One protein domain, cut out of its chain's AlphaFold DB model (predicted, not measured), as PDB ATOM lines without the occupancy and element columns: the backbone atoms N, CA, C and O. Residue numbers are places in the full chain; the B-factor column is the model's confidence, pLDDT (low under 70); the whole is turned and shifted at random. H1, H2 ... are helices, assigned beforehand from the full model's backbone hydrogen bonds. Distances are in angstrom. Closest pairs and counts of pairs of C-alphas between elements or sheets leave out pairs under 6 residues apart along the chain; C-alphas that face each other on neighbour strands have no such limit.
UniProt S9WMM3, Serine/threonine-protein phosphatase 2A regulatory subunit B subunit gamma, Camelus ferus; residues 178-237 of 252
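Overview. This is residues 178 to 237 of the 252 residues of the protein "Serine/threonine-protein phosphatase 2A regulatory subunit B subunit gamma" of Camelus ferus (UniProt S9WMM3). Look first for one longer helix, H1, whose first part sticks out as a free arm with the residues before it, while its last part meets a small, open chain of three short helices. H2 sits past the end of H1, H3 folds back alongside that end, and H4 makes a corner with H3 on the side of H3 away from H1. The printed part has 60 residues with four named helices, in the order H1, H2, H3, H4, and no named strand; the class is all helix. It is only just loose, close to compact, with a radius of gyration of the C-alphas of 12.7 A and spans of 39 by 31 by 19 A.

Arrangement. Begin with H1, residues 182 to 197, which has a kink of 34 degrees near residue 189. H3, residues 216 to 224, only just touches H1, with 3 pairs of C-alphas within 8 A, and H1 does so with residues 193 to 197 alone. Their closest C-alphas, those of Ile 193 and Val 219, are 6.8 A apart, and the two run opposite ways at a shallow tilt of 21 degrees. Next find H2, residues 207 to 212, which is close to H1 but not clearly touching; the closest C-alphas, of Val 197 and Leu 210, are 6.0 A apart. H2 is also close to H3 but not clearly touching, with the C-alphas of Leu 210 and Gly 216 closest at 5.0 A. Move on to H4, residues 226 to 233, which touches H3; the closest C-alphas, of Ile 222 and Phe 229, are 4.3 A apart, and the two run opposite ways at a steep tilt of 51 degrees. H4 is apart from H1 and from H2. Each O i to N i+4 pair is within hydrogen-bond range in H2, H3 and H4, and in H1 8 of 12 are.

Along the chain. Find C-alpha 182 at (196.647, 47.876, -64.616); from there H1 runs 21.7 A to C-alpha 197 at (214.338, 60.061, -61.785). H2 covers 8.6 A from Leu 207 to Asn 212. H3 runs 12.1 A from Gly 216 to Ile 224. H4 runs 10.6 A from Leu 226 and ends with C-alpha 233 at (204.496, 58.448, -48.289).

Size, cuts and confidence. The two C-alphas farthest apart are those of Gly 178 and Asn 212, at 39.8 A. Residues 178 to 191, of which 182 to 191 belong to H1, stand free; the body without them spans 32 by 18 by 17 A. The links from H2 to H3 and from H3 to H4 are tight, and the one from H1 to H2, 9 residues, is short. The printed part has no cut; its mean pLDDT is 89.8, and no printed residue is under 70.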
ATOM      1  N   GLY A 178     184.254  52.354 -66.650       94.94
ATOM      2  CA  GLY A 178     183.642  51.982 -65.374       94.94
ATOM      3  C   GLY A 178     184.519  51.077 -64.499       94.94
ATOM      4  O   GLY A 178     184.026  50.523 -63.519       94.94
ATOM      5  N   TYR A 179     185.804  50.900 -64.833       95.31
ATOM      6  CA  TYR A 179     186.763  50.122 -64.040       95.31
ATOM      7  C   TYR A 179     188.200  50.628 -64.228       95.31
ATOM      8  O   TYR A 179     188.627  50.915 -65.344       95.31
ATOM      9  N   LEU A 180     188.978  50.663 -63.143       95.56
ATOM     10  CA  LEU A 180     190.418  50.923 -63.213       95.56
ATOM     11  C   LEU A 180     191.149  49.620 -63.536       95.56
ATOM     12  O   LEU A 180     190.921  48.596 -62.891       95.56
ATOM     13  N   ASN A 181     192.031  49.651 -64.530       91.38
ATOM     14  CA  ASN A 181     192.860  48.506 -64.893       91.38
ATOM     15  C   ASN A 181     194.345  48.778 -64.604       91.38
ATOM     16  O   ASN A 181     194.723  49.854 -64.145       91.38
ATOM     17  N   VAL A 182     195.199  47.786 -64.870       92.19
ATOM     18  CA  VAL A 182     196.647  47.876 -64.616       92.19
ATOM     19  C   VAL A 182     197.294  49.051 -65.363       92.19
ATOM     20  O   VAL A 182     198.202  49.671 -64.821       92.19
ATOM     21  N   PHE A 183     196.821  49.406 -66.563       91.31
ATOM     22  CA  PHE A 183     197.303  50.594 -67.271       91.31
ATOM     23  C   PHE A 183     196.868  51.882 -66.557       91.31
ATOM     24  O   PHE A 183     197.715  52.740 -66.334       91.31
ATOM     25  N   SER A 184     195.604  51.990 -66.126       90.94
ATOM     26  CA  SER A 184     195.112  53.150 -65.364       90.94
ATOM     27  C   SER A 184     195.919  53.380 -64.082       90.94
ATOM     28  O   SER A 184     196.345  54.497 -63.816       90.94
ATOM     29  N   LEU A 185     196.172  52.321 -63.307       90.31
ATOM     30  CA  LEU A 185     196.935  52.402 -62.057       90.31
ATOM     31  C   LEU A 185     198.414  52.735 -62.312       90.31
ATOM     32  O   LEU A 185     198.964  53.637 -61.684       90.31
ATOM     33  N   ASN A 186     199.040  52.060 -63.284       89.50
ATOM     34  CA  ASN A 186     200.427  52.330 -63.657       89.50
ATOM     35  C   ASN A 186     200.617  53.742 -64.221       89.50
ATOM     36  O   ASN A 186     201.703  54.283 -64.075       89.50
ATOM     37  N   TYR A 187     199.611  54.340 -64.864       89.75
ATOM     38  CA  TYR A 187     199.713  55.688 -65.425       89.75
ATOM     39  C   TYR A 187     199.977  56.744 -64.343       89.75
ATOM     40  O   TYR A 187     200.911  57.529 -64.495       89.75
ATOM     41  N   PHE A 188     199.240  56.706 -63.226       89.56
ATOM     42  CA  PHE A 188     199.464  57.619 -62.097       89.56
ATOM     43  C   PHE A 188     200.756  57.296 -61.330       89.56
ATOM     44  O   PHE A 188     201.547  58.198 -61.077       89.56
ATOM     45  N   PHE A 189     201.015  56.021 -61.016       86.69
ATOM     46  CA  PHE A 189     202.218  55.620 -60.264       86.69
ATOM     47  C   PHE A 189     203.525  55.886 -61.031       86.69
ATOM     48  O   PHE A 189     204.553  56.242 -60.459       86.69
ATOM     49  N   ARG A 190     203.502  55.733 -62.360       88.06
ATOM     50  CA  ARG A 190     204.667  55.978 -63.216       88.06
ATOM     51  C   ARG A 190     205.082  57.446 -63.232       88.06
ATOM     52  O   ARG A 190     206.279  57.690 -63.346       88.06
ATOM     53  N   ASP A 191     204.135  58.382 -63.159       85.81
ATOM     54  CA  ASP A 191     204.417  59.825 -63.179       85.81
ATOM     55  C   ASP A 191     205.357  60.211 -62.029       85.81
ATOM     56  O   ASP A 191     206.407  60.807 -62.250       85.81
ATOM     57  N   GLU A 192     205.047  59.737 -60.822       86.44
ATOM     58  CA  GLU A 192     205.812  59.999 -59.602       86.44
ATOM     59  C   GLU A 192     207.260  59.476 -59.684       86.44
ATOM     60  O   GLU A 192     208.221  60.213 -59.443       86.44
ATOM     61  N   ILE A 193     207.444  58.220 -60.112       89.25
ATOM     62  CA  ILE A 193     208.783  57.636 -60.293       89.25
ATOM     63  C   ILE A 193     209.560  58.356 -61.411       89.25
ATOM     64  O   ILE A 193     210.776  58.536 -61.309       89.25
ATOM     65  N   PHE A 194     208.888  58.776 -62.489       90.88
ATOM     66  CA  PHE A 194     209.540  59.466 -63.603       90.88
ATOM     67  C   PHE A 194     209.914  60.916 -63.261       90.88
ATOM     68  O   PHE A 194     210.980  61.350 -63.703       90.88
ATOM     69  N   ASP A 195     209.134  61.639 -62.449       88.06
ATOM     70  CA  ASP A 195     209.533  62.966 -61.959       88.06
ATOM     71  C   ASP A 195     210.669  62.881 -60.927       88.06
ATOM     72  O   ASP A 195     211.575  63.706 -60.959       88.06
ATOM     73  N   MET A 196     210.740  61.842 -60.088       89.00
ATOM     74  CA  MET A 196     211.920  61.647 -59.226       89.00
ATOM     75  C   MET A 196     213.206  61.365 -60.021       89.00
ATOM     76  O   MET A 196     214.273  61.883 -59.686       89.00
ATOM     77  N   VAL A 197     213.137  60.525 -61.061       92.94
ATOM     78  CA  VAL A 197     214.338  60.061 -61.785       92.94
ATOM     79  C   VAL A 197     214.754  60.989 -62.933       92.94
ATOM     80  O   VAL A 197     215.938  61.040 -63.266       92.94
ATOM     81  N   LYS A 198     213.808  61.712 -63.545       92.12
ATOM     82  CA  LYS A 198     213.994  62.581 -64.730       92.12
ATOM     83  C   LYS A 198     214.840  61.914 -65.833       92.12
ATOM     84  O   LYS A 198     215.869  62.459 -66.240       92.12
ATOM     85  N   PRO A 199     214.443  60.712 -66.309       93.00
ATOM     86  CA  PRO A 199     215.241  59.931 -67.247       93.00
ATOM     87  C   PRO A 199     215.399  60.629 -68.601       93.00
ATOM     88  O   PRO A 199     214.508  61.341 -69.066       93.00
ATOM     89  N   LYS A 200     216.519  60.363 -69.284       92.25
ATOM     90  CA  LYS A 200     216.797  60.931 -70.618       92.25
ATOM     91  C   LYS A 200     215.818  60.480 -71.703       92.25
ATOM     92  O   LYS A 200     215.664  61.169 -72.708       92.25
ATOM     93  N   ASP A 201     215.217  59.307 -71.532       90.94
ATOM     94  CA  ASP A 201     214.196  58.763 -72.420       90.94
ATOM     95  C   ASP A 201     212.845  58.775 -71.682       90.94
ATOM     96  O   ASP A 201     212.704  58.088 -70.667       90.94
ATOM     97  N   PRO A 202     211.826  59.505 -72.173       88.12
ATOM     98  CA  PRO A 202     210.546  59.638 -71.480       88.12
ATOM     99  C   PRO A 202     209.734  58.336 -71.434       88.12
ATOM    100  O   PRO A 202     208.669  58.313 -70.816       88.12
ATOM    101  N   LEU A 203     210.191  57.248 -72.069       87.44
ATOM    102  CA  LEU A 203     209.543  55.936 -72.054       87.44
ATOM    103  C   LEU A 203     210.228  54.916 -71.130       87.44
ATOM    104  O   LEU A 203     209.578  53.935 -70.764       87.44
ATOM    105  N   LYS A 204     211.481  55.130 -70.700       90.56
ATOM    106  CA  LYS A 204     212.226  54.163 -69.872       90.56
ATOM    107  C   LYS A 204     213.220  54.815 -68.910       90.56
ATOM    108  O   LYS A 204     213.897  55.771 -69.258       90.56
ATOM    109  N   ILE A 205     213.396  54.200 -67.745       93.12
ATOM    110  CA  ILE A 205     214.499  54.500 -66.824       93.12
ATOM    111  C   ILE A 205     215.631  53.509 -67.105       93.12
ATOM    112  O   ILE A 205     215.424  52.297 -67.040       93.12
ATOM    113  N   SER A 206     216.825  54.004 -67.436       96.00
ATOM    114  CA  SER A 206     218.035  53.178 -67.458       96.00
ATOM    115  C   SER A 206     218.715  53.163 -66.086       96.00
ATOM    116  O   SER A 206     218.517  54.059 -65.268       96.00
ATOM    117  N   LEU A 207     219.596  52.182 -65.857       95.44
ATOM    118  CA  LEU A 207     220.460  52.156 -64.670       95.44
ATOM    119  C   LEU A 207     221.257  53.463 -64.512       95.44
ATOM    120  O   LEU A 207     221.465  53.926 -63.397       95.44
ATOM    121  N   GLN A 208     221.678  54.081 -65.621       96.81
ATOM    122  CA  GLN A 208     222.431  55.330 -65.570       96.81
ATOM    123  C   GLN A 208     221.553  56.525 -65.185       96.81
ATOM    124  O   GLN A 208     222.048  57.420 -64.511       96.81
ATOM    125  N   ASP A 209     220.274  56.548 -65.574       96.75
ATOM    126  CA  ASP A 209     219.337  57.581 -65.113       96.75
ATOM    127  C   ASP A 209     219.103  57.443 -63.601       96.75
ATOM    128  O   ASP A 209     219.212  58.423 -62.872       96.75
ATOM    129  N   LEU A 210     218.894  56.211 -63.117       93.81
ATOM    130  CA  LEU A 210     218.692  55.911 -61.695       93.81
ATOM    131  C   LEU A 210     219.908  56.277 -60.822       93.81
ATOM    132  O   LEU A 210     219.743  56.798 -59.724       93.81
ATOM    133  N   ILE A 211     221.129  56.024 -61.307       94.19
ATOM    134  CA  ILE A 211     222.368  56.433 -60.623       94.19
ATOM    135  C   ILE A 211     222.527  57.960 -60.654       94.19
ATOM    136  O   ILE A 211     222.906  58.560 -59.652       94.19
ATOM    137  N   ASN A 212     222.240  58.602 -61.791       95.31
ATOM    138  CA  ASN A 212     222.446  60.041 -61.958       95.31
ATOM    139  C   ASN A 212     221.392  60.907 -61.249       95.31
ATOM    140  O   ASN A 212     221.660  62.084 -61.011       95.31
ATOM    141  N   SER A 213     220.209  60.367 -60.940       93.88
ATOM    142  CA  SER A 213     219.130  61.120 -60.284       93.88
ATOM    143  C   SER A 213     219.426  61.460 -58.821       93.88
ATOM    144  O   SER A 213     218.833  62.390 -58.281       93.88
ATOM    145  N   ASN A 214     220.334  60.719 -58.171       92.44
ATOM    146  CA  ASN A 214     220.520  60.706 -56.712       92.44
ATOM    147  C   ASN A 214     219.231  60.360 -55.929       92.44
ATOM    148  O   ASN A 214     219.110  60.726 -54.766       92.44
ATOM    149  N   GLN A 215     218.277  59.671 -56.569       92.62
ATOM    150  CA  GLN A 215     217.038  59.149 -55.968       92.62
ATOM    151  C   GLN A 215     216.940  57.616 -56.097       92.62
ATOM    152  O   GLN A 215     215.868  57.029 -55.950       92.62
ATOM    153  N   GLY A 216     218.040  56.948 -56.460       91.88
ATOM    154  CA  GLY A 216     218.054  55.517 -56.767       91.88
ATOM    155  C   GLY A 216     217.741  54.618 -55.572       91.88
ATOM    156  O   GLY A 216     217.054  53.610 -55.726       91.88
ATOM    157  N   ASP A 217     218.196  54.997 -54.384       92.62
ATOM    158  CA  ASP A 217     217.863  54.392 -53.093       92.62
ATOM    159  C   ASP A 217     216.377  54.564 -52.739       92.62
ATOM    160  O   ASP A 217     215.702  53.572 -52.465       92.62
ATOM    161  N   THR A 218     215.839  55.782 -52.848       91.31
ATOM    162  CA  THR A 218     214.406  56.082 -52.668       91.31
ATOM    163  C   THR A 218     213.536  55.231 -53.594       91.31
ATOM    164  O   THR A 218     212.655  54.495 -53.149       91.31
ATOM    165  N   VAL A 219     213.814  55.282 -54.900       91.88
ATOM    166  CA  VAL A 219     213.028  54.595 -55.933       91.88
ATOM    167  C   VAL A 219     213.128  53.077 -55.800       91.88
ATOM    168  O   VAL A 219     212.120  52.389 -55.931       91.88
ATOM    169  N   THR A 220     214.311  52.523 -55.510       92.06
ATOM    170  CA  THR A 220     214.424  51.072 -55.282       92.06
ATOM    171  C   THR A 220     213.696  50.640 -54.015       92.06
ATOM    172  O   THR A 220     213.006  49.627 -54.062       92.06
ATOM    173  N   THR A 221     213.759  51.426 -52.938       92.31
ATOM    174  CA  THR A 221     213.031  51.171 -51.684       92.31
ATOM    175  C   THR A 221     211.520  51.108 -51.917       92.31
ATOM    176  O   THR A 221     210.896  50.110 -51.565       92.31
ATOM    177  N   ILE A 222     210.951  52.106 -52.604       89.88
ATOM    178  CA  ILE A 222     209.530  52.151 -52.997       89.88
ATOM    179  C   ILE A 222     209.113  50.914 -53.813       89.88
ATOM    180  O   ILE A 222     208.020  50.383 -53.628       89.88
ATOM    181  N   LEU A 223     209.973  50.445 -54.723       89.62
ATOM    182  CA  LEU A 223     209.649  49.353 -55.647       89.62
ATOM    183  C   LEU A 223     209.809  47.940 -55.058       89.62
ATOM    184  O   LEU A 223     209.269  46.999 -55.644       89.62
ATOM    185  N   ILE A 224     210.556  47.760 -53.959       91.75
ATOM    186  CA  ILE A 224     210.861  46.425 -53.397       91.75
ATOM    187  C   ILE A 224     210.375  46.208 -51.958       91.75
ATOM    188  O   ILE A 224     210.287  45.053 -51.540       91.75
ATOM    189  N   ASP A 225     210.061  47.268 -51.208       90.44
ATOM    190  CA  ASP A 225     209.610  47.185 -49.817       90.44
ATOM    191  C   ASP A 225     208.330  48.002 -49.584       90.44
ATOM    192  O   ASP A 225     208.302  49.225 -49.717       90.44
ATOM    193  N   LEU A 226     207.265  47.313 -49.165       85.62
ATOM    194  CA  LEU A 226     205.983  47.921 -48.807       85.62
ATOM    195  C   LEU A 226     206.104  48.873 -47.604       85.62
ATOM    196  O   LEU A 226     205.435  49.905 -47.573       85.62
ATOM    197  N   ASN A 227     206.959  48.550 -46.627       87.62
ATOM    198  CA  ASN A 227     207.211  49.429 -45.485       87.62
ATOM    199  C   ASN A 227     208.036  50.646 -45.914       87.62
ATOM    200  O   ASN A 227     207.786  51.754 -45.441       87.62
ATOM    201  N   GLY A 228     208.974  50.448 -46.840       86.00
ATOM    202  CA  GLY A 228     209.728  51.507 -47.504       86.00
ATOM    203  C   GLY A 228     208.818  52.509 -48.217       86.00
ATOM    204  O   GLY A 228     208.897  53.704 -47.939       86.00
ATOM    205  N   PHE A 229     207.891  52.023 -49.049       86.50
ATOM    206  CA  PHE A 229     206.861  52.854 -49.684       86.50
ATOM    207  C   PHE A 229     205.997  53.598 -48.654       86.50
ATOM    208  O   PHE A 229     205.869  54.817 -48.725       86.50
ATOM    209  N   TRP A 230     205.470  52.902 -47.641       83.19
ATOM    210  CA  TRP A 230     204.662  53.536 -46.590       83.19
ATOM    211  C   TRP A 230     205.425  54.631 -45.826       83.19
ATOM    212  O   TRP A 230     204.867  55.685 -45.522       83.19
ATOM    213  N   THR A 231     206.702  54.396 -45.520       86.06
ATOM    214  CA  THR A 231     207.557  55.361 -44.810       86.06
ATOM    215  C   THR A 231     207.842  56.586 -45.676       86.06
ATOM    216  O   THR A 231     207.827  57.703 -45.165       86.06
ATOM    217  N   TYR A 232     208.047  56.391 -46.982       84.62
ATOM    218  CA  TYR A 232     208.219  57.476 -47.943       84.62
ATOM    219  C   TYR A 232     206.965  58.360 -48.026       84.62
ATOM    220  O   TYR A 232     207.066  59.570 -47.822       84.62
ATOM    221  N   GLU A 233     205.791  57.752 -48.217       80.62
ATOM    222  CA  GLU A 233     204.496  58.448 -48.289       80.62
ATOM    223  C   GLU A 233     204.189  59.274 -47.031       80.62
ATOM    224  O   GLU A 233     203.649  60.375 -47.105       80.62
ATOM    225  N   ASN A 234     204.553  58.764 -45.850       81.31
ATOM    226  CA  ASN A 234     204.247  59.404 -44.568       81.31
ATOM    227  C   ASN A 234     205.396  60.273 -44.015       81.31
ATOM    228  O   ASN A 234     205.291  60.777 -42.894       81.31
ATOM    229  N   ARG A 235     206.485  60.480 -44.773       81.00
ATOM    230  CA  ARG A 235     207.720  61.134 -44.287       81.00
ATOM    231  C   ARG A 235     207.498  62.524 -43.677       81.00
ATOM    232  O   ARG A 235     208.143  62.868 -42.693       81.00
ATOM    233  N   GLU A 236     206.573  63.309 -44.231       75.75
ATOM    234  CA  GLU A 236     206.293  64.677 -43.769       75.75
ATOM    235  C   GLU A 236     205.560  64.679 -42.422       75.75
ATOM    236  O   GLU A 236     205.892  65.470 -41.541       75.75
ATOM    237  N   ALA A 237     204.630  63.739 -42.218       74.06
ATOM    238  CA  ALA A 237     203.934  63.566 -40.944       74.06
ATOM    239  C   ALA A 237     204.870  63.052 -39.837       74.06
ATOM    240  O   ALA A 237     204.729  63.441 -38.679       74.06
TER     241      ALA A 237